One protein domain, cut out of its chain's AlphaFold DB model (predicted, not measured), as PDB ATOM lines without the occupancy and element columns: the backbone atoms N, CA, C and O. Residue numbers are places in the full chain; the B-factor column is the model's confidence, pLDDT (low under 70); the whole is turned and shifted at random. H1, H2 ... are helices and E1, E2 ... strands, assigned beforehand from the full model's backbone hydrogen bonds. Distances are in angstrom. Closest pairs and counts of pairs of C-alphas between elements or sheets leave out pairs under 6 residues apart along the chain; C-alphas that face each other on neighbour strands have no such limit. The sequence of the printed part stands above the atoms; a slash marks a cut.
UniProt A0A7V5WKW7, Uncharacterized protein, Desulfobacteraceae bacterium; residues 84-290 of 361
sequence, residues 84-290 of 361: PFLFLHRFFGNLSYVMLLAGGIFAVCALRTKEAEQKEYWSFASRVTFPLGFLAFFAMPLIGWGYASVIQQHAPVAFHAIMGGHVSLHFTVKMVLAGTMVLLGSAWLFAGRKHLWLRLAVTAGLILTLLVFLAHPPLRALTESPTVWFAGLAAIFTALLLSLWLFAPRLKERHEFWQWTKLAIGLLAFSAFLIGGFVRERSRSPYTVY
ATOM      1  N   PRO A  84     -26.073  36.758  40.007       96.81
ATOM      2  CA  PRO A  84     -27.077  35.712  39.811       96.81
ATOM      3  C   PRO A  84     -27.593  35.686  38.370       96.81
ATOM      4  O   PRO A  84     -27.807  34.617  37.801       96.81
ATOM      5  N   PHE A  85     -27.726  36.856  37.745       96.88
ATOM      6  CA  PHE A  85     -28.171  36.967  36.364       96.88
ATOM      7  C   PHE A  85     -27.110  36.486  35.381       96.88
ATOM      8  O   PHE A  85     -27.437  35.704  34.494       96.88
ATOM      9  N   LEU A  86     -25.846  36.892  35.540       96.50
ATOM     10  CA  LEU A  86     -24.770  36.433  34.662       96.50
ATOM     11  C   LEU A  86     -24.569  34.920  34.772       96.50
ATOM     12  O   LEU A  86     -24.446  34.260  33.741       96.50
ATOM     13  N   PHE A  87     -24.581  34.386  35.996       97.69
ATOM     14  CA  PHE A  87     -24.437  32.957  36.252       97.69
ATOM     15  C   PHE A  87     -25.542  32.150  35.574       97.69
ATOM     16  O   PHE A  87     -25.261  31.244  34.789       97.69
ATOM     17  N   LEU A  88     -26.806  32.526  35.795       97.75
ATOM     18  CA  LEU A  88     -27.938  31.865  35.151       97.75
ATOM     19  C   LEU A  88     -27.903  32.042  33.626       97.75
ATOM     20  O   LEU A  88     -28.151  31.087  32.891       97.75
ATOM     21  N   HIS A  89     -27.546  33.231  33.130       96.31
ATOM     22  CA  HIS A  89     -27.489  33.512  31.696       96.31
ATOM     23  C   HIS A  89     -26.421  32.662  31.004       96.31
ATOM     24  O   HIS A  89     -26.658  32.117  29.928       96.31
ATOM     25  N   ARG A  90     -25.248  32.501  31.623       95.75
ATOM     26  CA  ARG A  90     -24.190  31.630  31.103       95.75
ATOM     27  C   ARG A  90     -24.530  30.159  31.273       95.75
ATOM     28  O   ARG A  90     -24.275  29.403  30.349       95.75
ATOM     29  N   PHE A  91     -25.161  29.750  32.372       96.69
ATOM     30  CA  PHE A  91     -25.594  28.364  32.571       96.69
ATOM     31  C   PHE A  91     -26.564  27.907  31.471       96.69
ATOM     32  O   PHE A  91     -26.285  26.943  30.756       96.69
ATOM     33  N   PHE A  92     -27.668  28.635  31.277       97.69
ATOM     34  CA  PHE A  92     -28.643  28.309  30.233       97.69
ATOM     35  C   PHE A  92     -28.096  28.567  28.828       97.69
ATOM     36  O   PHE A  92     -28.384  27.792  27.916       97.69
ATOM     37  N   GLY A  93     -27.265  29.596  28.647       96.25
ATOM     38  CA  GLY A  93     -26.585  29.872  27.385       96.25
ATOM     39  C   GLY A  93     -25.662  28.729  26.962       96.25
ATOM     40  O   GLY A  93     -25.792  28.234  25.843       96.25
ATOM     41  N   ASN A  94     -24.792  28.269  27.869       96.38
ATOM     42  CA  ASN A  94     -23.867  27.153  27.661       96.38
ATOM     43  C   ASN A  94     -24.621  25.861  27.362       96.38
ATOM     44  O   ASN A  94     -24.331  25.193  26.372       96.38
ATOM     45  N   LEU A  95     -25.638  25.541  28.170       96.44
ATOM     46  CA  LEU A  95     -26.483  24.377  27.927       96.44
ATOM     47  C   LEU A  95     -27.156  24.457  26.552       96.44
ATOM     48  O   LEU A  95     -27.169  23.475  25.814       96.44
ATOM     49  N   SER A  96     -27.689  25.625  26.189       97.81
ATOM     50  CA  SER A  96     -28.402  25.820  24.932       97.81
ATOM     51  C   SER A  96     -27.492  25.645  23.718       97.81
ATOM     52  O   SER A  96     -27.738  24.746  22.910       97.81
ATOM     53  N   TYR A  97     -26.428  26.447  23.581       97.19
ATOM     54  CA  TYR A  97     -25.630  26.421  22.352       97.19
ATOM     55  C   TYR A  97     -24.904  25.082  22.175       97.19
ATOM     56  O   TYR A  97     -24.849  24.578  21.055       97.19
ATOM     57  N   VAL A  98     -24.395  24.475  23.259       97.62
ATOM     58  CA  VAL A  98     -23.689  23.184  23.188       97.62
ATOM     59  C   VAL A  98     -24.642  22.091  22.722       97.62
ATOM     60  O   VAL A  98     -24.311  21.336  21.810       97.62
ATOM     61  N   MET A  99     -25.845  22.023  23.295       98.25
ATOM     62  CA  MET A  99     -26.828  20.999  22.939       98.25
ATOM     63  C   MET A  99     -27.391  21.193  21.527       98.25
ATOM     64  O   MET A  99     -27.595  20.211  20.812       98.25
ATOM     65  N   LEU A 100     -27.595  22.440  21.092       98.31
ATOM     66  CA  LEU A 100     -28.018  22.750  19.724       98.31
ATOM     67  C   LEU A 100     -26.931  22.401  18.702       98.31
ATOM     68  O   LEU A 100     -27.228  21.754  17.698       98.31
ATOM     69  N   LEU A 101     -25.676  22.774  18.968       98.44
ATOM     70  CA  LEU A 101     -24.548  22.475  18.087       98.44
ATOM     71  C   LEU A 101     -24.275  20.973  18.015       98.44
ATOM     72  O   LEU A 101     -24.248  20.418  16.918       98.44
ATOM     73  N   ALA A 102     -24.163  20.294  19.158       98.44
ATOM     74  CA  ALA A 102     -23.990  18.845  19.200       98.44
ATOM     75  C   ALA A 102     -25.170  18.125  18.529       98.44
ATOM     76  O   ALA A 102     -24.968  17.244  17.698       98.44
ATOM     77  N   GLY A 103     -26.409  18.543  18.808       97.94
ATOM     78  CA  GLY A 103     -27.604  17.989  18.171       97.94
ATOM     79  C   GLY A 103     -27.645  18.191  16.657       97.94
ATOM     80  O   GLY A 103     -28.097  17.295  15.939       97.94
ATOM     81  N   GLY A 104     -27.143  19.323  16.163       97.88
ATOM     82  CA  GLY A 104     -26.951  19.603  14.741       97.88
ATOM     83  C   GLY A 104     -25.822  18.789  14.098       97.88
ATOM     84  O   GLY A 104     -25.962  18.324  12.971       97.88
ATOM     85  N   ILE A 105     -24.732  18.531  14.819       98.50
ATOM     86  CA  ILE A 105     -23.666  17.632  14.356       98.50
ATOM     87  C   ILE A 105     -24.201  16.198  14.263       98.50
ATOM     88  O   ILE A 105     -24.107  15.576  13.208       98.50
ATOM     89  N   PHE A 106     -24.854  15.696  15.316       98.31
ATOM     90  CA  PHE A 106     -25.454  14.357  15.333       98.31
ATOM     91  C   PHE A 106     -26.519  14.180  14.248       98.31
ATOM     92  O   PHE A 106     -26.620  13.116  13.646       98.31
ATOM     93  N   ALA A 107     -27.276  15.236  13.946       96.62
ATOM     94  CA  ALA A 107     -28.227  15.271  12.842       96.62
ATOM     95  C   ALA A 107     -27.567  14.975  11.484       96.62
ATOM     96  O   ALA A 107     -28.060  14.154  10.707       96.62
ATOM     97  N   VAL A 108     -26.440  15.631  11.206       97.56
ATOM     98  CA  VAL A 108     -25.686  15.441   9.961       97.56
ATOM     99  C   VAL A 108     -24.953  14.097   9.953       97.56
ATOM    100  O   VAL A 108     -24.928  13.437   8.915       97.56
ATOM    101  N   CYS A 109     -24.432  13.635  11.094       97.31
ATOM    102  CA  CYS A 109     -23.882  12.283  11.218       97.31
ATOM    103  C   CYS A 109     -24.940  11.229  10.863       97.31
ATOM    104  O   CYS A 109     -24.708  10.409   9.981       97.31
ATOM    105  N   ALA A 110     -26.145  11.321  11.435       95.94
ATOM    106  CA  ALA A 110     -27.256  10.417  11.124       95.94
ATOM    107  C   ALA A 110     -27.644  10.417   9.634       95.94
ATOM    108  O   ALA A 110     -28.074   9.393   9.100       95.94
ATOM    109  N   LEU A 111     -27.509  11.557   8.948       95.38
ATOM    110  CA  LEU A 111     -27.757  11.656   7.510       95.38
ATOM    111  C   LEU A 111     -26.701  10.898   6.689       95.38
ATOM    112  O   LEU A 111     -27.038  10.279   5.684       95.38
ATOM    113  N   ARG A 112     -25.433  10.971   7.107       95.12
ATOM    114  CA  ARG A 112     -24.276  10.444   6.365       95.12
ATOM    115  C   ARG A 112     -23.953   8.984   6.687       95.12
ATOM    116  O   ARG A 112     -23.329   8.308   5.871       95.12
ATOM    117  N   THR A 113     -24.359   8.491   7.853       96.75
ATOM    118  CA  THR A 113     -24.108   7.113   8.283       96.75
ATOM    119  C   THR A 113     -24.978   6.117   7.515       96.75
ATOM    120  O   THR A 113     -26.201   6.251   7.452       96.75
ATOM    121  N   LYS A 114     -24.335   5.088   6.943       94.94
ATOM    122  CA  LYS A 114     -25.004   4.005   6.199       94.94
ATOM    123  C   LYS A 114     -25.464   2.858   7.101       94.94
ATOM    124  O   LYS A 114     -26.506   2.267   6.844       94.94
ATOM    125  N   GLU A 115     -24.689   2.549   8.136       96.69
ATOM    126  CA  GLU A 115     -24.973   1.458   9.067       96.69
ATOM    127  C   GLU A 115     -26.195   1.778   9.939       96.69
ATOM    128  O   GLU A 115     -26.275   2.852  10.538       96.69
ATOM    129  N   ALA A 116     -27.153   0.850  10.004       96.00
ATOM    130  CA  ALA A 116     -28.449   1.088  10.636       96.00
ATOM    131  C   ALA A 116     -28.340   1.380  12.142       96.00
ATOM    132  O   ALA A 116     -28.974   2.318  12.624       96.00
ATOM    133  N   GLU A 117     -27.512   0.625  12.868       96.31
ATOM    134  CA  GLU A 117     -27.341   0.780  14.317       96.31
ATOM    135  C   GLU A 117     -26.716   2.136  14.668       96.31
ATOM    136  O   GLU A 117     -27.286   2.919  15.431       96.31
ATOM    137  N   GLN A 118     -25.593   2.475  14.032       96.62
ATOM    138  CA  GLN A 118     -24.940   3.769  14.225       96.62
ATOM    139  C   GLN A 118     -25.841   4.940  13.814       96.62
ATOM    140  O   GLN A 118     -25.881   5.975  14.482       96.62
ATOM    141  N   LYS A 119     -26.594   4.793  12.718       96.12
ATOM    142  CA  LYS A 119     -27.548   5.810  12.274       96.12
ATOM    143  C   LYS A 119     -28.642   6.048  13.310       96.12
ATOM    144  O   LYS A 119     -29.017   7.204  13.535       96.12
ATOM    145  N   GLU A 120     -29.147   4.992  13.941       96.25
ATOM    146  CA  GLU A 120     -30.146   5.120  14.999       96.25
ATOM    147  C   GLU A 120     -29.557   5.780  16.248       96.25
ATOM    148  O   GLU A 120     -30.194   6.671  16.810       96.25
ATOM    149  N   TYR A 121     -28.314   5.455  16.618       97.12
ATOM    150  CA  TYR A 121     -27.606   6.145  17.698       97.12
ATOM    151  C   TYR A 121     -27.509   7.660  17.454       97.12
ATOM    152  O   TYR A 121     -27.934   8.453  18.298       97.12
ATOM    153  N   TRP A 122     -27.022   8.086  16.282       97.69
ATOM    154  CA  TRP A 122     -26.914   9.511  15.948       97.69
ATOM    155  C   TRP A 122     -28.278  10.205  15.890       97.69
ATOM    156  O   TRP A 122     -28.436  11.338  16.354       97.69
ATOM    157  N   SER A 123     -29.284   9.507  15.359       95.56
ATOM    158  CA  SER A 123     -30.657  10.007  15.306       95.56
ATOM    159  C   SER A 123     -31.223  10.205  16.709       95.56
ATOM    160  O   SER A 123     -31.791  11.258  16.995       95.56
ATOM    161  N   PHE A 124     -31.034   9.233  17.603       96.38
ATOM    162  CA  PHE A 124     -31.413   9.327  19.008       96.38
ATOM    163  C   PHE A 124     -30.708  10.493  19.701       96.38
ATOM    164  O   PHE A 124     -31.386  11.342  20.281       96.38
ATOM    165  N   ALA A 125     -29.382  10.584  19.577       97.62
ATOM    166  CA  ALA A 125     -28.594  11.644  20.192       97.62
ATOM    167  C   ALA A 125     -29.103  13.028  19.759       97.62
ATOM    168  O   ALA A 125     -29.401  13.866  20.605       97.62
ATOM    169  N   SER A 126     -29.327  13.234  18.456       96.62
ATOM    170  CA  SER A 126     -29.891  14.481  17.923       96.62
ATOM    171  C   SER A 126     -31.316  14.767  18.418       96.62
ATOM    172  O   SER A 126     -31.641  15.910  18.743       96.62
ATOM    173  N   ARG A 127     -32.184  13.743  18.491       93.62
ATOM    174  CA  ARG A 127     -33.573  13.876  18.975       93.62
ATOM    175  C   ARG A 127     -33.652  14.253  20.453       93.62
ATOM    176  O   ARG A 127     -34.656  14.835  20.848       93.62
ATOM    177  N   VAL A 128     -32.634  13.931  21.250       94.75
ATOM    178  CA  VAL A 128     -32.575  14.281  22.676       94.75
ATOM    179  C   VAL A 128     -31.914  15.641  22.887       94.75
ATOM    180  O   VAL A 128     -32.501  16.508  23.533       94.75
ATOM    181  N   THR A 129     -30.717  15.856  22.337       96.94
ATOM    182  CA  THR A 129     -29.933  17.064  22.628       96.94
ATOM    183  C   THR A 129     -30.555  18.313  22.020       96.94
ATOM    184  O   THR A 129     -30.681  19.326  22.703       96.94
ATOM    185  N   PHE A 130     -31.024  18.250  20.772       96.56
ATOM    186  CA  PHE A 130     -31.499  19.449  20.088       96.56
ATOM    187  C   PHE A 130     -32.736  20.076  20.762       96.56
ATOM    188  O   PHE A 130     -32.686  21.267  21.077       96.56
ATOM    189  N   PRO A 131     -33.829  19.335  21.062       96.06
ATOM    190  CA  PRO A 131     -34.962  19.915  21.781       96.06
ATOM    191  C   PRO A 131     -34.586  20.419  23.175       96.06
ATOM    192  O   PRO A 131     -35.081  21.463  23.581       96.06
ATOM    193  N   LEU A 132     -33.697  19.724  23.893       96.88
ATOM    194  CA  LEU A 132     -33.250  20.160  25.216       96.88
ATOM    195  C   LEU A 132     -32.532  21.516  25.146       96.88
ATOM    196  O   LEU A 132     -32.866  22.424  25.905       96.88
ATOM    197  N   GLY A 133     -31.605  21.678  24.197       97.50
ATOM    198  CA  GLY A 133     -30.904  22.944  23.976       97.50
ATOM    199  C   GLY A 133     -31.831  24.074  23.529       97.50
ATOM    200  O   GLY A 133     -31.680  25.216  23.969       97.50
ATOM    201  N   PHE A 134     -32.830  23.754  22.703       97.38
ATOM    202  CA  PHE A 134     -33.824  24.726  22.250       97.38
ATOM    203  C   PHE A 134     -34.762  25.167  23.378       97.38
ATOM    204  O   PHE A 134     -35.080  26.344  23.495       97.38
ATOM    205  N   LEU A 135     -35.188  24.248  24.247       96.50
ATOM    206  CA  LEU A 135     -36.030  24.589  25.392       96.50
ATOM    207  C   LEU A 135     -35.254  25.375  26.456       96.50
ATOM    208  O   LEU A 135     -35.787  26.342  26.995       96.50
ATOM    209  N   ALA A 136     -33.985  25.027  26.701       97.19
ATOM    210  CA  ALA A 136     -33.105  25.786  27.591       97.19
ATOM    211  C   ALA A 136     -32.936  27.247  27.137       97.19
ATOM    212  O   ALA A 136     -32.848  28.145  27.975       97.19
ATOM    213  N   PHE A 137     -32.963  27.505  25.822       96.81
ATOM    214  CA  PHE A 137     -32.898  28.860  25.278       96.81
ATOM    215  C   PHE A 137     -34.038  29.760  25.775       96.81
ATOM    216  O   PHE A 137     -33.816  30.946  25.994       96.81
ATOM    217  N   PHE A 138     -35.246  29.236  26.005       96.38
ATOM    218  CA  PHE A 138     -36.386  30.064  26.417       96.38
ATOM    219  C   PHE A 138     -36.269  30.643  27.834       96.38
ATOM    220  O   PHE A 138     -36.992  31.580  28.157       96.38
ATOM    221  N   ALA A 139     -35.331  30.166  28.659       96.00
ATOM    222  CA  ALA A 139     -34.989  30.842  29.910       96.00
ATOM    223  C   ALA A 139     -34.235  32.170  29.661       96.00
ATOM    224  O   ALA A 139     -34.312  33.100  30.466       96.00
ATOM    225  N   MET A 140     -33.526  32.281  28.532       94.88
ATOM    226  CA  MET A 140     -32.605  33.383  28.238       94.88
ATOM    227  C   MET A 140     -33.271  34.756  28.102       94.88
ATOM    228  O   MET A 140     -32.680  35.701  28.619       94.88
ATOM    229  N   PRO A 141     -34.447  34.931  27.459       93.38
ATOM    230  CA  PRO A 141     -35.111  36.234  27.404       93.38
ATOM    231  C   PRO A 141     -35.419  36.798  28.793       93.38
ATOM    232  O   PRO A 141     -35.093  37.948  29.070       93.38
ATOM    233  N   LEU A 142     -35.966  35.972  29.691       94.19
ATOM    234  CA  LEU A 142     -36.306  36.386  31.054       94.19
ATOM    235  C   LEU A 142     -35.051  36.752  31.859       94.19
ATOM    236  O   LEU A 142     -34.980  37.829  32.449       94.19
ATOM    237  N   ILE A 143     -34.040  35.876  31.845       95.81
ATOM    238  CA  ILE A 143     -32.779  36.108  32.567       95.81
ATOM    239  C   ILE A 143     -32.033  37.313  31.977       95.81
ATOM    240  O   ILE A 143     -31.487  38.130  32.711       95.81
ATOM    241  N   GLY A 144     -32.009  37.431  30.648       92.81
ATOM    242  CA  GLY A 144     -31.354  38.514  29.922       92.81
ATOM    243  C   GLY A 144     -31.995  39.872  30.186       92.81
ATOM    244  O   GLY A 144     -31.268  40.844  30.365       92.81
ATOM    245  N   TRP A 145     -33.325  39.935  30.284       92.06
ATOM    246  CA  TRP A 145     -34.033  41.145  30.703       92.06
ATOM    247  C   TRP A 145     -33.667  41.549  32.133       92.06
ATOM    248  O   TRP A 145     -33.302  42.699  32.367       92.06
ATOM    249  N   GLY A 146     -33.665  40.597  33.072       93.25
ATOM    250  CA  GLY A 146     -33.201  40.852  34.439       93.25
ATOM    251  C   GLY A 146     -31.754  41.354  34.479       93.25
ATOM    252  O   GLY A 146     -31.453  42.332  35.162       93.25
ATOM    253  N   TYR A 147     -30.870  40.755  33.674       94.00
ATOM    254  CA  TYR A 147     -29.476  41.183  33.595       94.00
ATOM    255  C   TYR A 147     -29.334  42.602  33.037       94.00
ATOM    256  O   TYR A 147     -28.603  43.414  33.601       94.00
ATOM    257  N   ALA A 148     -30.059  42.920  31.962       91.50
ATOM    258  CA  ALA A 148     -30.060  44.248  31.357       91.50
ATOM    259  C   ALA A 148     -30.531  45.321  32.351       91.50
ATOM    260  O   ALA A 148     -29.888  46.362  32.454       91.50
ATOM    261  N   SER A 149     -31.575  45.037  33.137       91.25
ATOM    262  CA  SER A 149     -32.067  45.929  34.193       91.25
ATOM    263  C   SER A 149     -31.012  46.198  35.271       91.25
ATOM    264  O   SER A 149     -30.830  47.339  35.693       91.25
ATOM    265  N   VAL A 150     -30.261  45.175  35.693       94.62
ATOM    266  CA  VAL A 150     -29.177  45.354  36.671       94.62
ATOM    267  C   VAL A 150     -28.028  46.180  36.096       94.62
ATOM    268  O   VAL A 150     -27.528  47.071  36.785       94.62
ATOM    269  N   ILE A 151     -27.629  45.931  34.842       94.06
ATOM    270  CA  ILE A 151     -26.594  46.726  34.159       94.06
ATOM    271  C   ILE A 151     -27.068  48.175  34.010       94.06
ATOM    272  O   ILE A 151     -26.289  49.083  34.255       94.06
ATOM    273  N   GLN A 152     -28.337  48.415  33.679       91.31
ATOM    274  CA  GLN A 152     -28.883  49.769  33.584       91.31
ATOM    275  C   GLN A 152     -28.747  50.543  34.904       91.31
ATOM    276  O   GLN A 152     -28.429  51.728  34.884       91.31
ATOM    277  N   GLN A 153     -28.959  49.875  36.040       92.00
ATOM    278  CA  GLN A 153     -28.890  50.496  37.366       92.00
ATOM    279  C   GLN A 153     -27.451  50.684  37.869       92.00
ATOM    280  O   GLN A 153     -27.142  51.718  38.451       92.00
ATOM    281  N   HIS A 154     -26.573  49.700  37.654       93.94
ATOM    282  CA  HIS A 154     -25.238  49.667  38.271       93.94
ATOM    283  C   HIS A 154     -24.101  50.036  37.308       93.94
ATOM    284  O   HIS A 154     -23.012  50.395  37.744       93.94
ATOM    285  N   ALA A 155     -24.338  49.954  35.999       94.06
ATOM    286  CA  ALA A 155     -23.373  50.274  34.952       94.06
ATOM    287  C   ALA A 155     -24.051  50.969  33.749       94.06
ATOM    288  O   ALA A 155     -24.002  50.458  32.621       94.06
ATOM    289  N   PRO A 156     -24.691  52.139  33.956       90.50
ATOM    290  CA  PRO A 156     -25.516  52.799  32.943       90.50
ATOM    291  C   PRO A 156     -24.748  53.133  31.659       90.50
ATOM    292  O   PRO A 156     -25.292  52.994  30.566       90.50
ATOM    293  N   VAL A 157     -23.461  53.486  31.745       91.19
ATOM    294  CA  VAL A 157     -22.642  53.753  30.551       91.19
ATOM    295  C   VAL A 157     -22.450  52.493  29.712       91.19
ATOM    296  O   VAL A 157     -22.579  52.535  28.488       91.19
ATOM    297  N   ALA A 158     -22.202  51.354  30.363       92.88
ATOM    298  CA  ALA A 158     -22.105  50.076  29.671       92.88
ATOM    299  C   ALA A 158     -23.460  49.664  29.071       92.88
ATOM    300  O   ALA A 158     -23.506  49.170  27.946       92.88
ATOM    301  N   PHE A 159     -24.570  49.927  29.768       91.50
ATOM    302  CA  PHE A 159     -25.912  49.728  29.220       91.50
ATOM    303  C   PHE A 159     -26.137  50.566  27.952       91.50
ATOM    304  O   PHE A 159     -26.554  50.030  26.925       91.50
ATOM    305  N   HIS A 160     -25.800  51.859  27.979       86.75
ATOM    306  CA  HIS A 160     -25.911  52.736  26.811       86.75
ATOM    307  C   HIS A 160     -25.030  52.271  25.655       86.75
ATOM    308  O   HIS A 160     -25.495  52.236  24.513       86.75
ATOM    309  N   ALA A 161     -23.802  51.828  25.940       88.94
ATOM    310  CA  ALA A 161     -22.916  51.248  24.940       88.94
ATOM    311  C   ALA A 161     -23.570  50.066  24.197       88.94
ATOM    312  O   ALA A 161     -23.439  49.983  22.973       88.94
ATOM    313  N   ILE A 162     -24.294  49.200  24.920       89.69
ATOM    314  CA  ILE A 162     -25.017  48.030  24.389       89.69
ATOM    315  C   ILE A 162     -26.273  48.424  23.616       89.69
ATOM    316  O   ILE A 162     -26.496  47.904  22.528       89.69
ATOM    317  N   MET A 163     -27.103  49.312  24.160       84.06
ATOM    318  CA  MET A 163     -28.436  49.559  23.600       84.06
ATOM    319  C   MET A 163     -28.440  50.529  22.419       84.06
ATOM    320  O   MET A 163     -29.277  50.396  21.532       84.06
ATOM    321  N   GLY A 164     -27.520  51.494  22.391       79.25
ATOM    322  CA  GLY A 164     -27.471  52.510  21.331       79.25
ATOM    323  C   GLY A 164     -26.082  53.059  21.024       79.25
ATOM    324  O   GLY A 164     -25.940  53.890  20.135       79.25
ATOM    325  N   GLY A 165     -25.054  52.619  21.746       83.62
ATOM    326  CA  GLY A 165     -23.683  53.061  21.539       83.62
ATOM    327  C   GLY A 165     -22.895  52.171  20.580       83.62
ATOM    328  O   GLY A 165     -23.437  51.435  19.758       83.62
ATOM    329  N   HIS A 166     -21.574  52.226  20.709       87.50
ATOM    330  CA  HIS A 166     -20.608  51.620  19.791       87.50
ATOM    331  C   HIS A 166     -20.669  50.089  19.664       87.50
ATOM    332  O   HIS A 166     -20.177  49.545  18.678       87.50
ATOM    333  N   VAL A 167     -21.259  49.371  20.626       90.00
ATOM    334  CA  VAL A 167     -21.418  47.904  20.543       90.00
ATOM    335  C   VAL A 167     -22.845  47.479  20.191       90.00
ATOM    336  O   VAL A 167     -23.104  46.283  20.050       90.00
ATOM    337  N   SER A 168     -23.751  48.436  19.965       88.38
ATOM    338  CA  SER A 168     -25.156  48.173  19.634       88.38
ATOM    339  C   SER A 168     -25.333  47.355  18.362       88.38
ATOM    340  O   SER A 168     -26.099  46.399  18.375       88.38
ATOM    341  N   LEU A 169     -24.557  47.617  17.305       88.69
ATOM    342  CA  LEU A 169     -24.617  46.831  16.069       88.69
ATOM    343  C   LEU A 169     -24.354  45.339  16.324       88.69
ATOM    344  O   LEU A 169     -25.078  44.479  15.825       88.69
ATOM    345  N   HIS A 170     -23.350  45.021  17.141       93.44
ATOM    346  CA  HIS A 170     -23.024  43.641  17.503       93.44
ATOM    347  C   HIS A 170     -24.155  43.007  18.321       93.44
ATOM    348  O   HIS A 170     -24.514  41.848  18.098       93.44
ATOM    349  N   PHE A 171     -24.761  43.774  19.229       91.44
ATOM    350  CA  PHE A 171     -25.940  43.334  19.966       91.44
ATOM    351  C   PHE A 171     -27.134  43.078  19.029       91.44
ATOM    352  O   PHE A 171     -27.767  42.030  19.131       91.44
ATOM    353  N   THR A 172     -27.392  43.950  18.053       90.94
ATOM    354  CA  THR A 172     -28.435  43.762  17.035       90.94
ATOM    355  C   THR A 172     -28.188  42.507  16.205       90.94
ATOM    356  O   THR A 172     -29.100  41.696  16.055       90.94
ATOM    357  N   VAL A 173     -26.958  42.288  15.725       94.81
ATOM    358  CA  VAL A 173     -26.588  41.061  15.001       94.81
ATOM    359  C   VAL A 173     -26.879  39.833  15.863       94.81
ATOM    360  O   VAL A 173     -27.557  38.916  15.407       94.81
ATOM    361  N   LYS A 174     -26.465  39.833  17.137       94.62
ATOM    362  CA  LYS A 174     -26.784  38.750  18.083       94.62
ATOM    363  C   LYS A 174     -28.295  38.511  18.197       94.62
ATOM    364  O   LYS A 174     -28.723  37.357  18.175       94.62
ATOM    365  N   MET A 175     -29.101  39.568  18.301       92.44
ATOM    366  CA  MET A 175     -30.562  39.453  18.390       92.44
ATOM    367  C   MET A 175     -31.180  38.880  17.107       92.44
ATOM    368  O   MET A 175     -32.087  38.053  17.191       92.44
ATOM    369  N   VAL A 176     -30.659  39.236  15.929       94.94
ATOM    370  CA  VAL A 176     -31.089  38.664  14.640       94.94
ATOM    371  C   VAL A 176     -30.745  37.175  14.547       94.94
ATOM    372  O   VAL A 176     -31.592  36.378  14.134       94.94
ATOM    373  N   LEU A 177     -29.543  36.771  14.973       96.88
ATOM    374  CA  LEU A 177     -29.145  35.357  15.020       96.88
ATOM    375  C   LEU A 177     -30.075  34.554  15.942       96.88
ATOM    376  O   LEU A 177     -30.580  33.501  15.551       96.88
ATOM    377  N   ALA A 178     -30.358  35.084  17.136       95.69
ATOM    378  CA  ALA A 178     -31.276  34.479  18.096       95.69
ATOM    379  C   ALA A 178     -32.713  34.377  17.550       95.69
ATOM    380  O   ALA A 178     -33.335  33.320  17.651       95.69
ATOM    381  N   GLY A 179     -33.232  35.434  16.918       94.88
ATOM    382  CA  GLY A 179     -34.555  35.425  16.290       94.88
ATOM    383  C   GLY A 179     -34.655  34.399  15.159       94.88
ATOM    384  O   GLY A 179     -35.592  33.604  15.124       94.88
ATOM    385  N   THR A 180     -33.646  34.341  14.287       96.62
ATOM    386  CA  THR A 180     -33.567  33.359  13.192       96.62
ATOM    387  C   THR A 180     -33.567  31.930  13.731       96.62
ATOM    388  O   THR A 180     -34.289  31.067  13.232       96.62
ATOM    389  N   MET A 181     -32.799  31.686  14.793       95.94
ATOM    390  CA  MET A 181     -32.763  30.398  15.471       95.94
ATOM    391  C   MET A 181     -34.135  29.998  16.026       95.94
ATOM    392  O   MET A 181     -34.562  28.863  15.812       95.94
ATOM    393  N   VAL A 182     -34.827  30.910  16.714       95.69
ATOM    394  CA  VAL A 182     -36.170  30.657  17.259       95.69
ATOM    395  C   VAL A 182     -37.146  30.317  16.138       95.69
ATOM    396  O   VAL A 182     -37.851  29.317  16.234       95.69
ATOM    397  N   LEU A 183     -37.145  31.079  15.043       95.25
ATOM    398  CA  LEU A 183     -38.029  30.830  13.902       95.25
ATOM    399  C   LEU A 183     -37.804  29.438  13.295       95.25
ATOM    400  O   LEU A 183     -38.749  28.658  13.157       95.25
ATOM    401  N   LEU A 184     -36.554  29.101  12.965       94.81
ATOM    402  CA  LEU A 184     -36.220  27.825  12.330       94.81
ATOM    403  C   LEU A 184     -36.429  26.634  13.279       94.81
ATOM    404  O   LEU A 184     -36.957  25.599  12.867       94.81
ATOM    405  N   GLY A 185     -36.043  26.774  14.549       94.06
ATOM    406  CA  GLY A 185     -36.177  25.721  15.555       94.06
ATOM    407  C   GLY A 185     -37.633  25.441  15.922       94.06
ATOM    408  O   GLY A 185     -38.033  24.277  15.987       94.06
ATOM    409  N   SER A 186     -38.454  26.487  16.064       94.69
ATOM    410  CA  SER A 186     -39.895  26.340  16.275       94.69
ATOM    411  C   SER A 186     -40.575  25.697  15.068       94.69
ATOM    412  O   SER A 186     -41.358  24.766  15.245       94.69
ATOM    413  N   ALA A 187     -40.239  26.110  13.841       92.69
ATOM    414  CA  ALA A 187     -40.783  25.485  12.636       92.69
ATOM    415  C   ALA A 187     -40.460  23.981  12.573       92.69
ATOM    416  O   ALA A 187     -41.347  23.170  12.299       92.69
ATOM    417  N   TRP A 188     -39.223  23.591  12.902       91.50
ATOM    418  CA  TRP A 188     -38.820  22.184  12.959       91.50
ATOM    419  C   TRP A 188     -39.568  21.387  14.041       91.50
ATOM    420  O   TRP A 188     -40.052  20.287  13.766       91.50
ATOM    421  N   LEU A 189     -39.702  21.927  15.259       92.19
ATOM    422  CA  LEU A 189     -40.389  21.250  16.372       92.19
ATOM    423  C   LEU A 189     -41.894  21.072  16.135       92.19
ATOM    424  O   LEU A 189     -42.515  20.183  16.727       92.19
ATOM    425  N   PHE A 190     -42.485  21.880  15.258       91.94
ATOM    426  CA  PHE A 190     -43.876  21.729  14.847       91.94
ATOM    427  C   PHE A 190     -44.059  20.862  13.595       91.94
ATOM    428  O   PHE A 190     -45.141  20.287  13.430       91.94
ATOM    429  N   ALA A 191     -43.024  20.708  12.763       88.81
ATOM    430  CA  ALA A 191     -43.074  19.937  11.526       88.81
ATOM    431  C   ALA A 191     -43.377  18.444  11.749       88.81
ATOM    432  O   ALA A 191     -42.800  17.784  12.616       88.81
ATOM    433  N   GLY A 192     -44.266  17.884  10.922       81.88
ATOM    434  CA  GLY A 192     -44.634  16.467  10.964       81.88
ATOM    435  C   GLY A 192     -45.387  16.057  12.237       81.88
ATOM    436  O   GLY A 192     -46.165  16.825  12.800       81.88
ATOM    437  N   ARG A 193     -45.194  14.812  12.693       77.56
ATOM    438  CA  ARG A 193     -45.845  14.257  13.896       77.56
ATOM    439  C   ARG A 193     -44.876  14.251  15.081       77.56
ATOM    440  O   ARG A 193     -44.246  13.238  15.368       77.56
ATOM    441  N   LYS A 194     -44.733  15.395  15.757       83.19
ATOM    442  CA  LYS A 194     -43.976  15.508  17.019       83.19
ATOM    443  C   LYS A 194     -44.906  15.413  18.225       83.19
ATOM    444  O   LYS A 194     -46.110  15.642  18.113       83.19
ATOM    445  N   HIS A 195     -44.335  15.076  19.379       87.88
ATOM    446  CA  HIS A 195     -45.083  14.933  20.623       87.88
ATOM    447  C   HIS A 195     -45.717  16.268  21.047       87.88
ATOM    448  O   HIS A 195     -45.051  17.306  21.032       87.88
ATOM    449  N   LEU A 196     -46.989  16.237  21.460       91.88
ATOM    450  CA  LEU A 196     -47.769  17.428  21.817       91.88
ATOM    451  C   LEU A 196     -47.077  18.285  22.887       91.88
ATOM    452  O   LEU A 196     -47.028  19.504  22.755       91.88
ATOM    453  N   TRP A 197     -46.475  17.647  23.897       94.19
ATOM    454  CA  TRP A 197     -45.734  18.350  24.951       94.19
ATOM    455  C   TRP A 197     -44.646  19.285  24.406       94.19
ATOM    456  O   TRP A 197     -44.535  20.412  24.869       94.19
ATOM    457  N   LEU A 198     -43.885  18.869  23.386       92.94
ATOM    458  CA  LEU A 198     -42.834  19.722  22.820       92.94
ATOM    459  C   LEU A 198     -43.424  20.979  22.173       92.94
ATOM    460  O   LEU A 198     -42.881  22.067  22.335       92.94
ATOM    461  N   ARG A 199     -44.566  20.850  21.490       94.06
ATOM    462  CA  ARG A 199     -45.274  21.992  20.890       94.06
ATOM    463  C   ARG A 199     -45.805  22.949  21.950       94.06
ATOM    464  O   ARG A 199     -45.687  24.162  21.789       94.06
ATOM    465  N   LEU A 200     -46.356  22.411  23.038       96.25
ATOM    466  CA  LEU A 200     -46.818  23.206  24.176       96.25
ATOM    467  C   LEU A 200     -45.651  23.930  24.859       96.25
ATOM    468  O   LEU A 200     -45.752  25.126  25.102       96.25
ATOM    469  N   ALA A 201     -44.526  23.249  25.083       96.31
ATOM    470  CA  ALA A 201     -43.335  23.840  25.685       96.31
ATOM    471  C   ALA A 201     -42.753  24.978  24.825       96.31
ATOM    472  O   ALA A 201     -42.449  26.050  25.344       96.31
ATOM    473  N   VAL A 202     -42.672  24.798  23.501       96.25
ATOM    474  CA  VAL A 202     -42.256  25.867  22.574       96.25
ATOM    475  C   VAL A 202     -43.264  27.016  22.553       96.25
ATOM    476  O   VAL A 202     -42.862  28.174  22.537       96.25
ATOM    477  N   THR A 203     -44.566  26.721  22.584       96.81
ATOM    478  CA  THR A 203     -45.618  27.752  22.658       96.81
ATOM    479  C   THR A 203     -45.463  28.587  23.927       96.81
ATOM    480  O   THR A 203     -45.447  29.811  23.849       96.81
ATOM    481  N   ALA A 204     -45.273  27.941  25.081       97.19
ATOM    482  CA  ALA A 204     -45.029  28.616  26.351       97.19
ATOM    483  C   ALA A 204     -43.755  29.475  26.303       97.19
ATOM    484  O   ALA A 204     -43.772  30.619  26.746       97.19
ATOM    485  N   GLY A 205     -42.676  28.965  25.703       96.69
ATOM    486  CA  GLY A 205     -41.438  29.717  25.506       96.69
ATOM    487  C   GLY A 205     -41.598  30.952  24.609       96.69
ATOM    488  O   GLY A 205     -41.078  32.025  24.924       96.69
ATOM    489  N   LEU A 206     -42.358  30.839  23.517       97.00
ATOM    490  CA  LEU A 206     -42.675  31.966  22.633       97.00
ATOM    491  C   LEU A 206     -43.546  33.011  23.340       97.00
ATOM    492  O   LEU A 206     -43.273  34.202  23.216       97.00
ATOM    493  N   ILE A 207     -44.542  32.579  24.119       96.56
ATOM    494  CA  ILE A 207     -45.367  33.476  24.939       96.56
ATOM    495  C   ILE A 207     -44.503  34.186  25.984       96.56
ATOM    496  O   ILE A 207     -44.590  35.401  26.110       96.56
ATOM    497  N   LEU A 208     -43.622  33.469  26.688       95.69
ATOM    498  CA  LEU A 208     -42.688  34.072  27.640       95.69
ATOM    499  C   LEU A 208     -41.809  35.133  26.965       95.69
ATOM    500  O   LEU A 208     -41.641  36.229  27.490       95.69
ATOM    501  N   THR A 209     -41.288  34.827  25.778       94.44
ATOM    502  CA  THR A 209     -40.474  35.766  24.995       94.44
ATOM    503  C   THR A 209     -41.273  37.016  24.615       94.44
ATOM    504  O   THR A 209     -40.770  38.128  24.765       94.44
ATOM    505  N   LEU A 210     -42.528  36.851  24.181       93.88
ATOM    506  CA  LEU A 210     -43.438  37.966  23.916       93.88
ATOM    507  C   LEU A 210     -43.653  38.817  25.171       93.88
ATOM    508  O   LEU A 210     -43.498  40.029  25.103       93.88
ATOM    509  N   LEU A 211     -43.969  38.200  26.313       93.38
ATOM    510  CA  LEU A 211     -44.209  38.915  27.569       93.38
ATOM    511  C   LEU A 211     -42.995  39.753  27.988       93.38
ATOM    512  O   LEU A 211     -43.158  40.902  28.387       93.38
ATOM    513  N   VAL A 212     -41.782  39.217  27.829       91.75
ATOM    514  CA  VAL A 212     -40.545  39.970  28.087       91.75
ATOM    515  C   VAL A 212     -40.408  41.161  27.134       91.75
ATOM    516  O   VAL A 212     -40.083  42.259  27.579       91.75
ATOM    517  N   PHE A 213     -40.684  40.991  25.837       88.12
ATOM    518  CA  PHE A 213     -40.627  42.106  24.885       88.12
ATOM    519  C   PHE A 213     -41.709  43.163  25.117       88.12
ATOM    520  O   PHE A 213     -41.455  44.340  24.877       88.12
ATOM    521  N   LEU A 214     -42.890  42.766  25.596       88.69
ATOM    522  CA  LEU A 214     -43.955  43.694  25.980       88.69
ATOM    523  C   LEU A 214     -43.626  44.447  27.279       88.69
ATOM    524  O   LEU A 214     -44.037  45.591  27.435       88.69
ATOM    525  N   ALA A 215     -42.874  43.832  28.194       86.50
ATOM    526  CA  ALA A 215     -42.377  44.495  29.399       86.50
ATOM    527  C   ALA A 215     -41.202  45.450  29.113       86.50
ATOM    528  O   ALA A 215     -40.917  46.344  29.910       86.50
ATOM    529  N   HIS A 216     -40.504  45.269  27.989       78.25
ATOM    530  CA  HIS A 216     -39.399  46.132  27.593       78.25
ATOM    531  C   HIS A 216     -39.921  47.445  26.976       78.25
ATOM    532  O   HIS A 216     -40.849  47.414  26.162       78.25
ATOM    533  N   PRO A 217     -39.306  48.605  27.290       70.94
ATOM    534  CA  PRO A 217     -39.627  49.862  26.626       70.94
ATOM    535  C   PRO A 217     -39.575  49.732  25.095       70.94
ATOM    536  O   PRO A 217     -38.708  49.019  24.573       70.94
ATOM    537  N   PRO A 218     -40.468  50.417  24.360       64.62
ATOM    538  CA  PRO A 218     -40.528  50.308  22.911       64.62
ATOM    539  C   PRO A 218     -39.194  50.685  22.266       64.62
ATOM    540  O   PRO A 218     -38.601  51.719  22.592       64.62
ATOM    541  N   LEU A 219     -38.730  49.854  21.327       62.69
ATOM    542  CA  LEU A 219     -37.575  50.192  20.503       62.69
ATOM    543  C   LEU A 219     -37.992  51.301  19.534       62.69
ATOM    544  O   LEU A 219     -38.577  51.048  18.480       62.69
ATOM    545  N   ARG A 220     -37.655  52.543  19.893       57.47
ATOM    546  CA  ARG A 220     -37.973  53.752  19.113       57.47
ATOM    547  C   ARG A 220     -37.397  53.753  17.692       57.47
ATOM    548  O   ARG A 220     -37.814  54.559  16.876       57.47
ATOM    549  N   ALA A 221     -36.482  52.833  17.381       55.16
ATOM    550  CA  ALA A 221     -35.929  52.640  16.043       55.16
ATOM    551  C   ALA A 221     -36.968  52.190  14.995       55.16
ATOM    552  O   ALA A 221     -36.724  52.355  13.805       55.16
ATOM    553  N   LEU A 222     -38.095  51.597  15.414       58.38
ATOM    554  CA  LEU A 222     -39.109  51.059  14.493       58.38
ATOM    555  C   LEU A 222     -40.415  51.860  14.485       58.38
ATOM    556  O   LEU A 222     -41.092  51.920  13.464       58.38
ATOM    557  N   THR A 223     -40.783  52.464  15.611       66.38
ATOM    558  CA  THR A 223     -41.965  53.323  15.723       66.38
ATOM    559  C   THR A 223     -41.826  54.225  16.941       66.38
ATOM    560  O   THR A 223     -41.386  53.785  18.005       66.38
ATOM    561  N   GLU A 224     -42.240  55.481  16.803       71.31
ATOM    562  CA  GLU A 224     -42.316  56.417  17.928       71.31
ATOM    563  C   GLU A 224     -43.523  56.133  18.831       71.31
ATOM    564  O   GLU A 224     -43.494  56.446  20.020       71.31
ATOM    565  N   SER A 225     -44.570  55.494  18.291       82.19
ATOM    566  CA  SER A 225     -45.783  55.151  19.036       82.19
ATOM    567  C   SER A 225     -45.611  53.843  19.824       82.19
ATOM    568  O   SER A 225     -45.455  52.781  19.202       82.19
ATOM    569  N   PRO A 226     -45.721  53.875  21.170       82.38
ATOM    570  CA  PRO A 226     -45.708  52.671  22.001       82.38
ATOM    571  C   PRO A 226     -46.845  51.704  21.653       82.38
ATOM    572  O   PRO A 226     -46.653  50.493  21.644       82.38
ATOM    573  N   THR A 227     -48.025  52.222  21.308       86.12
ATOM    574  CA  THR A 227     -49.184  51.393  20.953       86.12
ATOM    575  C   THR A 227     -48.924  50.592  19.683       86.12
ATOM    576  O   THR A 227     -49.204  49.397  19.648       86.12
ATOM    577  N   VAL A 228     -48.337  51.224  18.660       86.38
ATOM    578  CA  VAL A 228     -47.961  50.544  17.410       86.38
ATOM    579  C   VAL A 228     -46.893  49.483  17.674       86.38
ATOM    580  O   VAL A 228     -46.975  48.390  17.119       86.38
ATOM    581  N   TRP A 229     -45.937  49.763  18.565       84.56
ATOM    582  CA  TRP A 229     -44.913  48.798  18.968       84.56
ATOM    583  C   TRP A 229     -45.525  47.539  19.592       84.56
ATOM    584  O   TRP A 229     -45.296  46.427  19.114       84.56
ATOM    585  N   PHE A 230     -46.342  47.710  20.634       88.56
ATOM    586  CA  PHE A 230     -46.935  46.584  21.354       88.56
ATOM    587  C   PHE A 230     -47.941  45.812  20.495       88.56
ATOM    588  O   PHE A 230     -47.912  44.581  20.483       88.56
ATOM    589  N   ALA A 231     -48.783  46.512  19.726       89.81
ATOM    590  CA  ALA A 231     -49.720  45.878  18.802       89.81
ATOM    591  C   ALA A 231     -48.988  45.102  17.698       89.81
ATOM    592  O   ALA A 231     -49.362  43.971  17.392       89.81
ATOM    593  N   GLY A 232     -47.911  45.669  17.144       90.00
ATOM    594  CA  GLY A 232     -47.076  45.016  16.138       90.00
ATOM    595  C   GLY A 232     -46.416  43.743  16.667       90.00
ATOM    596  O   GLY A 232     -46.515  42.693  16.034       90.00
ATOM    597  N   LEU A 233     -45.808  43.798  17.858       89.69
ATOM    598  CA  LEU A 233     -45.229  42.617  18.506       89.69
ATOM    599  C   LEU A 233     -46.277  41.530  18.762       89.69
ATOM    600  O   LEU A 233     -46.055  40.369  18.412       89.69
ATOM    601  N   ALA A 234     -47.427  41.898  19.333       92.06
ATOM    602  CA  ALA A 234     -48.508  40.954  19.592       92.06
ATOM    603  C   ALA A 234     -49.016  40.312  18.291       92.06
ATOM    604  O   ALA A 234     -49.198  39.093  18.240       92.06
ATOM    605  N   ALA A 235     -49.176  41.098  17.221       93.94
ATOM    606  CA  ALA A 235     -49.592  40.608  15.910       93.94
ATOM    607  C   ALA A 235     -48.570  39.630  15.308       93.94
ATOM    608  O   ALA A 235     -48.959  38.553  14.860       93.94
ATOM    609  N   ILE A 236     -47.271  39.951  15.353       93.38
ATOM    610  CA  ILE A 236     -46.195  39.085  14.841       93.38
ATOM    611  C   ILE A 236     -46.172  37.748  15.586       93.38
ATOM    612  O   ILE A 236     -46.167  36.691  14.952       93.38
ATOM    613  N   PHE A 237     -46.190  37.767  16.920       94.56
ATOM    614  CA  PHE A 237     -46.165  36.535  17.711       94.56
ATOM    615  C   PHE A 237     -47.446  35.715  17.546       94.56
ATOM    616  O   PHE A 237     -47.378  34.491  17.453       94.56
ATOM    617  N   THR A 238     -48.604  36.369  17.449       94.69
ATOM    618  CA  THR A 238     -49.882  35.691  17.190       94.69
ATOM    619  C   THR A 238     -49.873  35.032  15.815       94.69
ATOM    620  O   THR A 238     -50.193  33.851  15.704       94.69
ATOM    621  N   ALA A 239     -49.437  35.745  14.771       95.25
ATOM    622  CA  ALA A 239     -49.303  35.198  13.424       95.25
ATOM    623  C   ALA A 239     -48.306  34.029  13.381       95.25
ATOM    624  O   ALA A 239     -48.590  32.997  12.770       95.25
ATOM    625  N   LEU A 240     -47.176  34.145  14.088       95.31
ATOM    626  CA  LEU A 240     -46.207  33.061  14.228       95.31
ATOM    627  C   LEU A 240     -46.848  31.836  14.890       95.31
ATOM    628  O   LEU A 240     -46.797  30.752  14.318       95.31
ATOM    629  N   LEU A 241     -47.500  31.991  16.042       95.94
ATOM    630  CA  LEU A 241     -48.146  30.883  16.748       95.94
ATOM    631  C   LEU A 241     -49.250  30.235  15.906       95.94
ATOM    632  O   LEU A 241     -49.275  29.012  15.777       95.94
ATOM    633  N   LEU A 242     -50.117  31.031  15.276       95.00
ATOM    634  CA  LEU A 242     -51.149  30.518  14.376       95.00
ATOM    635  C   LEU A 242     -50.527  29.749  13.209       95.00
ATOM    636  O   LEU A 242     -50.966  28.642  12.903       95.00
ATOM    637  N   SER A 243     -49.466  30.278  12.595       93.81
ATOM    638  CA  SER A 243     -48.799  29.594  11.487       93.81
ATOM    639  C   SER A 243     -48.146  28.274  11.912       93.81
ATOM    640  O   SER A 243     -48.264  27.267  11.205       93.81
ATOM    641  N   LEU A 244     -47.534  28.243  13.100       94.12
ATOM    642  CA  LEU A 244     -46.943  27.045  13.687       94.12
ATOM    643  C   LEU A 244     -48.001  25.991  14.013       94.12
ATOM    644  O   LEU A 244     -47.763  24.821  13.763       94.12
ATOM    645  N   TRP A 245     -49.174  26.358  14.524       94.69
ATOM    646  CA  TRP A 245     -50.209  25.374  14.858       94.69
ATOM    647  C   TRP A 245     -51.021  24.904  13.642       94.69
ATOM    648  O   TRP A 245     -51.363  23.724  13.558       94.69
ATOM    649  N   LEU A 246     -51.305  25.791  12.685       92.56
ATOM    650  CA  LEU A 246     -52.176  25.494  11.542       92.56
ATOM    651  C   LEU A 246     -51.430  24.886  10.349       92.56
ATOM    652  O   LEU A 246     -51.951  23.979   9.692       92.56
ATOM    653  N   PHE A 247     -50.220  25.375  10.052       88.38
ATOM    654  CA  PHE A 247     -49.510  25.039   8.814       88.38
ATOM    655  C   PHE A 247     -48.272  24.179   9.043       88.38
ATOM    656  O   PHE A 247     -48.046  23.247   8.270       88.38
ATOM    657  N   ALA A 248     -47.492  24.419  10.099       85.12
ATOM    658  CA  ALA A 248     -46.251  23.671  10.304       85.12
ATOM    659  C   ALA A 248     -46.441  22.141  10.447       85.12
ATOM    660  O   ALA A 248     -45.641  21.414   9.861       85.12
ATOM    661  N   PRO A 249     -47.515  21.593  11.060       86.06
ATOM    662  CA  PRO A 249     -47.744  20.146  11.094       86.06
ATOM    663  C   PRO A 249     -47.978  19.536   9.706       86.06
ATOM    664  O   PRO A 249     -47.795  18.334   9.529       86.06
ATOM    665  N   ARG A 250     -48.382  20.358   8.723       84.81
ATOM    666  CA  ARG A 250     -48.592  19.958   7.322       84.81
ATOM    667  C   ARG A 250     -47.300  19.983   6.508       84.81
ATOM    668  O   ARG A 250     -47.277  19.444   5.402       84.81
ATOM    669  N   LEU A 251     -46.229  20.595   7.023       80.25
ATOM    670  CA  LEU A 251     -44.926  20.552   6.372       80.25
ATOM    671  C   LEU A 251     -44.457  19.099   6.325       80.25
ATOM    672  O   LEU A 251     -44.325  18.438   7.359       80.25
ATOM    673  N   LYS A 252     -44.188  18.607   5.110       74.56
ATOM    674  CA  LYS A 252     -43.532  17.311   4.933       74.56
ATOM    675  C   LYS A 252     -42.209  17.344   5.689       74.56
ATOM    676  O   LYS A 252     -41.444  18.306   5.577       74.56
ATOM    677  N   GLU A 253     -41.922  16.283   6.433       69.19
ATOM    678  CA  GLU A 253     -40.623  16.098   7.069       69.19
ATOM    679  C   GLU A 253     -39.585  15.860   5.962       69.19
ATOM    680  O   GLU A 253     -39.290  14.733   5.575       69.19
ATOM    681  N   ARG A 254     -39.066  16.947   5.375       75.75
ATOM    682  CA  ARG A 254     -37.931  16.902   4.450       75.75
ATOM    683  C   ARG A 254     -36.702  16.571   5.285       75.75
ATOM    684  O   ARG A 254     -36.036  17.471   5.785       75.75
ATOM    685  N   HIS A 255     -36.478  15.273   5.486       75.88
ATOM    686  CA  HIS A 255     -35.510  14.747   6.446       75.88
ATOM    687  C   HIS A 255     -34.144  15.428   6.307       75.88
ATOM    688  O   HIS A 255     -33.655  15.996   7.274       75.88
ATOM    689  N   GLU A 256     -33.586  15.465   5.096       90.56
ATOM    690  CA  GLU A 256     -32.285  16.085   4.820       90.56
ATOM    691  C   GLU A 256     -32.234  17.584   5.146       90.56
ATOM    692  O   GLU A 256     -31.343  18.016   5.876       90.56
ATOM    693  N   PHE A 257     -33.213  18.363   4.671       92.19
ATOM    694  CA  PHE A 257     -33.295  19.799   4.954       92.19
ATOM    695  C   PHE A 257     -33.281  20.063   6.462       92.19
ATOM    696  O   PHE A 257     -32.507  20.884   6.941       92.19
ATOM    697  N   TRP A 258     -34.080  19.323   7.232       91.69
ATOM    698  CA  TRP A 258     -34.147  19.508   8.678       91.69
ATOM    699  C   TRP A 258     -32.878  19.076   9.418       91.69
ATOM    700  O   TRP A 258     -32.567  19.670  10.450       91.69
ATOM    701  N   GLN A 259     -32.121  18.090   8.921       93.81
ATOM    702  CA  GLN A 259     -30.825  17.754   9.523       93.81
ATOM    703  C   GLN A 259     -29.829  18.916   9.368       93.81
ATOM    704  O   GLN A 259     -29.204  19.320  10.349       93.81
ATOM    705  N   TRP A 260     -29.741  19.509   8.173       96.25
ATOM    706  CA  TRP A 260     -28.882  20.671   7.919       96.25
ATOM    707  C   TRP A 260     -29.345  21.929   8.654       96.25
ATOM    708  O   TRP A 260     -28.522  22.641   9.227       96.25
ATOM    709  N   THR A 261     -30.656  22.171   8.723       95.56
ATOM    710  CA  THR A 261     -31.229  23.291   9.482       95.56
ATOM    711  C   THR A 261     -30.861  23.219  10.964       95.56
ATOM    712  O   THR A 261     -30.543  24.246  11.559       95.56
ATOM    713  N   LYS A 262     -30.827  22.023  11.568       96.25
ATOM    714  CA  LYS A 262     -30.367  21.864  12.958       96.25
ATOM    715  C   LYS A 262     -28.897  22.245  13.136       96.25
ATOM    716  O   LYS A 262     -28.567  22.913  14.111       96.25
ATOM    717  N   LEU A 263     -28.022  21.869  12.198       98.06
ATOM    718  CA  LEU A 263     -26.623  22.305  12.231       98.06
ATOM    719  C   LEU A 263     -26.509  23.826  12.090       98.06
ATOM    720  O   LEU A 263     -25.800  24.450  12.875       98.06
ATOM    721  N   ALA A 264     -27.244  24.423  11.150       98.06
ATOM    722  CA  ALA A 264     -27.272  25.873  10.976       98.06
ATOM    723  C   ALA A 264     -27.716  26.581  12.265       98.06
ATOM    724  O   ALA A 264     -27.040  27.495  12.720       98.06
ATOM    725  N   ILE A 265     -28.786  26.110  12.912       98.19
ATOM    726  CA  ILE A 265     -29.241  26.608  14.219       98.19
ATOM    727  C   ILE A 265     -28.140  26.498  15.280       98.19
ATOM    728  O   ILE A 265     -27.888  27.466  15.993       98.19
ATOM    729  N   GLY A 266     -27.462  25.353  15.376       98.00
ATOM    730  CA  GLY A 266     -26.350  25.165  16.307       98.00
ATOM    731  C   GLY A 266     -25.205  26.159  16.090       98.00
ATOM    732  O   GLY A 266     -24.684  26.723  17.051       98.00
ATOM    733  N   LEU A 267     -24.857  26.429  14.828       98.44
ATOM    734  CA  LEU A 267     -23.850  27.430  14.463       98.44
ATOM    735  C   LEU A 267     -24.313  28.853  14.801       98.44
ATOM    736  O   LEU A 267     -23.547  29.606  15.393       98.44
ATOM    737  N   LEU A 268     -25.570  29.203  14.505       98.12
ATOM    738  CA  LEU A 268     -26.155  30.498  14.878       98.12
ATOM    739  C   LEU A 268     -26.119  30.709  16.401       98.12
ATOM    740  O   LEU A 268     -25.751  31.790  16.858       98.12
ATOM    741  N   ALA A 269     -26.455  29.675  17.182       97.75
ATOM    742  CA  ALA A 269     -26.413  29.713  18.644       97.75
ATOM    743  C   ALA A 269     -24.986  29.944  19.166       97.75
ATOM    744  O   ALA A 269     -24.770  30.793  20.032       97.75
ATOM    745  N   PHE A 270     -24.006  29.229  18.607       97.56
ATOM    746  CA  PHE A 270     -22.594  29.399  18.945       97.56
ATOM    747  C   PHE A 270     -22.082  30.805  18.590       97.56
ATOM    748  O   PHE A 270     -21.454  31.464  19.417       97.56
ATOM    749  N   SER A 271     -22.412  31.321  17.403       97.88
ATOM    750  CA  SER A 271     -22.062  32.689  17.004       97.88
ATOM    751  C   SER A 271     -22.697  33.736  17.924       97.88
ATOM    752  O   SER A 271     -22.015  34.662  18.364       97.88
ATOM    753  N   ALA A 272     -23.976  33.577  18.277       96.69
ATOM    754  CA  ALA A 272     -24.658  34.470  19.211       96.69
ATOM    755  C   ALA A 272     -24.019  34.453  20.615       96.69
ATOM    756  O   ALA A 272     -23.955  35.497  21.273       96.69
ATOM    757  N   PHE A 273     -23.519  33.296  21.062       95.44
ATOM    758  CA  PHE A 273     -22.767  33.158  22.312       95.44
ATOM    759  C   PHE A 273     -21.441  33.934  22.272       95.44
ATOM    760  O   PHE A 273     -21.200  34.763  23.153       95.44
ATOM    761  N   LEU A 274     -20.626  33.744  21.225       95.81
ATOM    762  CA  LEU A 274     -19.350  34.453  21.059       95.81
ATOM    763  C   LEU A 274     -19.541  35.975  21.011       95.81
ATOM    764  O   LEU A 274     -18.874  36.715  21.736       95.81
ATOM    765  N   ILE A 275     -20.508  36.442  20.214       96.88
ATOM    766  CA  ILE A 275     -20.838  37.869  20.117       96.88
ATOM    767  C   ILE A 275     -21.334  38.399  21.468       96.88
ATOM    768  O   ILE A 275     -21.004  39.517  21.849       96.88
ATOM    769  N   GLY A 276     -22.087  37.603  22.233       94.31
ATOM    770  CA  GLY A 276     -22.529  37.976  23.576       94.31
ATOM    771  C   GLY A 276     -21.370  38.249  24.539       94.31
ATOM    772  O   GLY A 276     -21.419  39.235  25.276       94.31
ATOM    773  N   GLY A 277     -20.328  37.412  24.508       92.94
ATOM    774  CA  GLY A 277     -19.096  37.641  25.264       92.94
ATOM    775  C   GLY A 277     -18.399  38.935  24.842       92.94
ATOM    776  O   GLY A 277     -18.083  39.763  25.694       92.94
ATOM    777  N   PHE A 278     -18.256  39.144  23.530       95.75
ATOM    778  CA  PHE A 278     -17.648  40.348  22.961       95.75
ATOM    779  C   PHE A 278     -18.393  41.636  23.344       95.75
ATOM    780  O   PHE A 278     -17.775  42.572  23.841       95.75
ATOM    781  N   VAL A 279     -19.719  41.681  23.164       95.00
ATOM    782  CA  VAL A 279     -20.557  42.857  23.471       95.00
ATOM    783  C   VAL A 279     -20.389  43.281  24.926       95.00
ATOM    784  O   VAL A 279     -20.165  44.456  25.202       95.00
ATOM    785  N   ARG A 280     -20.458  42.316  25.845       93.44
ATOM    786  CA  ARG A 280     -20.350  42.548  27.289       93.44
ATOM    787  C   ARG A 280     -18.962  43.034  27.706       93.44
ATOM    788  O   ARG A 280     -18.842  43.881  28.583       93.44
ATOM    789  N   GLU A 281     -17.917  42.458  27.124       92.81
ATOM    790  CA  GLU A 281     -16.541  42.830  27.445       92.81
ATOM    791  C   GLU A 281     -16.212  44.223  26.899       92.81
ATOM    792  O   GLU A 281     -15.656  45.072  27.592       92.81
ATOM    793  N   ARG A 282     -16.633  44.496  25.663       93.38
ATOM    794  CA  ARG A 282     -16.352  45.763  24.992       93.38
ATOM    795  C   ARG A 282     -17.184  46.919  25.553       93.38
ATOM    796  O   ARG A 282     -16.688  48.041  25.574       93.38
ATOM    797  N   SER A 283     -18.390  46.662  26.069       93.50
ATOM    798  CA  SER A 283     -19.277  47.703  26.610       93.50
ATOM    799  C   SER A 283     -18.731  48.427  27.837       93.50
ATOM    800  O   SER A 283     -19.094  49.579  28.053       93.50
ATOM    801  N   ARG A 284     -17.882  47.779  28.649       93.38
ATOM    802  CA  ARG A 284     -17.275  48.415  29.834       93.38
ATOM    803  C   ARG A 284     -15.999  49.199  29.535       93.38
ATOM    804  O   ARG A 284     -15.516  49.911  30.408       93.38
ATOM    805  N   SER A 285     -15.457  49.084  28.322       92.19
ATOM    806  CA  SER A 285     -14.264  49.829  27.918       92.19
ATOM    807  C   SER A 285     -14.502  51.334  28.091       92.19
ATOM    808  O   SER A 285     -15.537  51.823  27.629       92.19
ATOM    809  N   PRO A 286     -13.566  52.076  28.712       94.31
ATOM    810  CA  PRO A 286     -12.146  51.757  28.915       94.31
ATOM    811  C   PRO A 286     -11.797  51.054  30.237       94.31
ATOM    812  O   PRO A 286     -10.622  50.922  30.567       94.31
ATOM    813  N   TYR A 287     -12.778  50.611  31.011       94.31
ATOM    814  CA  TYR A 287     -12.523  49.997  32.306       94.31
ATOM    815  C   TYR A 287     -12.287  48.489  32.201       94.31
ATOM    816  O   TYR A 287     -13.039  47.771  31.540       94.31
ATOM    817  N   THR A 288     -11.286  48.008  32.936       92.44
ATOM    818  CA  THR A 288     -11.138  46.591  33.289       92.44
ATOM    819  C   THR A 288     -12.143  46.222  34.380       92.44
ATOM    820  O   THR A 288     -12.849  45.225  34.252       92.44
ATOM    821  N   VAL A 289     -12.251  47.052  35.425       93.50
ATOM    822  CA  VAL A 289     -13.311  46.986  36.445       93.50
ATOM    823  C   VAL A 289     -14.094  48.283  36.361       93.50
ATOM    824  O   VAL A 289     -13.531  49.352  36.592       93.50
ATOM    825  N   TYR A 290     -15.362  48.189  35.965       94.31
ATOM    826  CA  TYR A 290     -16.212  49.338  35.662       94.31
ATOM    827  C   TYR A 290     -16.186  50.388  36.782       94.31
ATOM    828  O   TYR A 290     -16.572  50.103  37.907       94.31
TER     829      TYR A 290
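AT A GLANCE: This is residues 84 to 290 of the 361 residues of an uncharacterized protein of Desulfobacteraceae bacterium (UniProt A0A7V5WKW7). An aligned bundle of long helices, with H1 beside H8 and H2, and H5 on the other side of H8 from H1. H2 and H3 follow one another end to end, the hairpin of H6 and H7 lies on the side away from H1, and the short H4 sits at one end, where H3 and H8 end and H5 begins. The printed part has 207 residues with eight named helices and then one named strand, in the order H1 to H8 and E1, and its class is mostly helix. It is compact, with a radius of gyration of the C-alphas of 18.4 A and spans of 56 by 40 by 26 A.

IN THESE COORDINATES: H1, residues 84 to 112, is 42.0 A long and begins at C-alpha 84 (-27.077, 35.712, 39.811). H8, residues 255 to 283, is 41.9 A long and ends at C-alpha 283 (-19.277, 47.703, 26.610). H2 is residues 116 to 137, 31.7 A, H3 residues 139 to 154, 22.8 A, and H4 residues 156 to 163. H5 is residues 168 to 190, 32.8 A, beginning at C-alpha 168 (-25.156, 48.173, 19.634). H6 is residues 196 to 215, 28.6 A, H7 residues 226 to 246, 29.8 A, and E1 residues 287 to 289.

HOW THE PARTS SIT: H1, H2, H3, H5, H6, H7 and H8 form a bundle, a group of helices side by side. H1 touches H8 at a shallow tilt of 29 degrees, opposite ways, with the closest C-alphas, those of Leu 101 and Gly 266, 3.7 A apart. H1 and H2 are a hairpin at 25 degrees, closest at the C-alphas of Ser 96 and Gly 133, 3.9 A. H2 and H3 meet only through their link. H5 touches H8, closest at the C-alphas of Lys 174 and Ala 272, 4.9 A. H6 and H7 are a hairpin at 7 degrees, closest at the C-alphas of Leu 214 and Phe 230, 6.2 A. H3 touches H6 with residues 139 to 145 alone, closest at the C-alphas of Pro 141 and Thr 209, 5.9 A. H4 touches H8, closest at the C-alphas of Ala 158 and Ser 283, 4.8 A, and H4 and H5 touch only at the corner. H1 and H7 are apart. E1 pairs with no named strand. Every O i to N i+4 pair is within hydrogen-bond range in H1, H3, H4, H5, H6, H7 and H8; in H2 it is 17 of 18.

THE WHOLE: The two C-alphas farthest apart, those of Glu 115 and Ser 225, are 58.4 A apart. The printed part has no cut and no long link. The mean pLDDT of the printed part is 92.1; residues 218 to 223 and residue 253 are under 70.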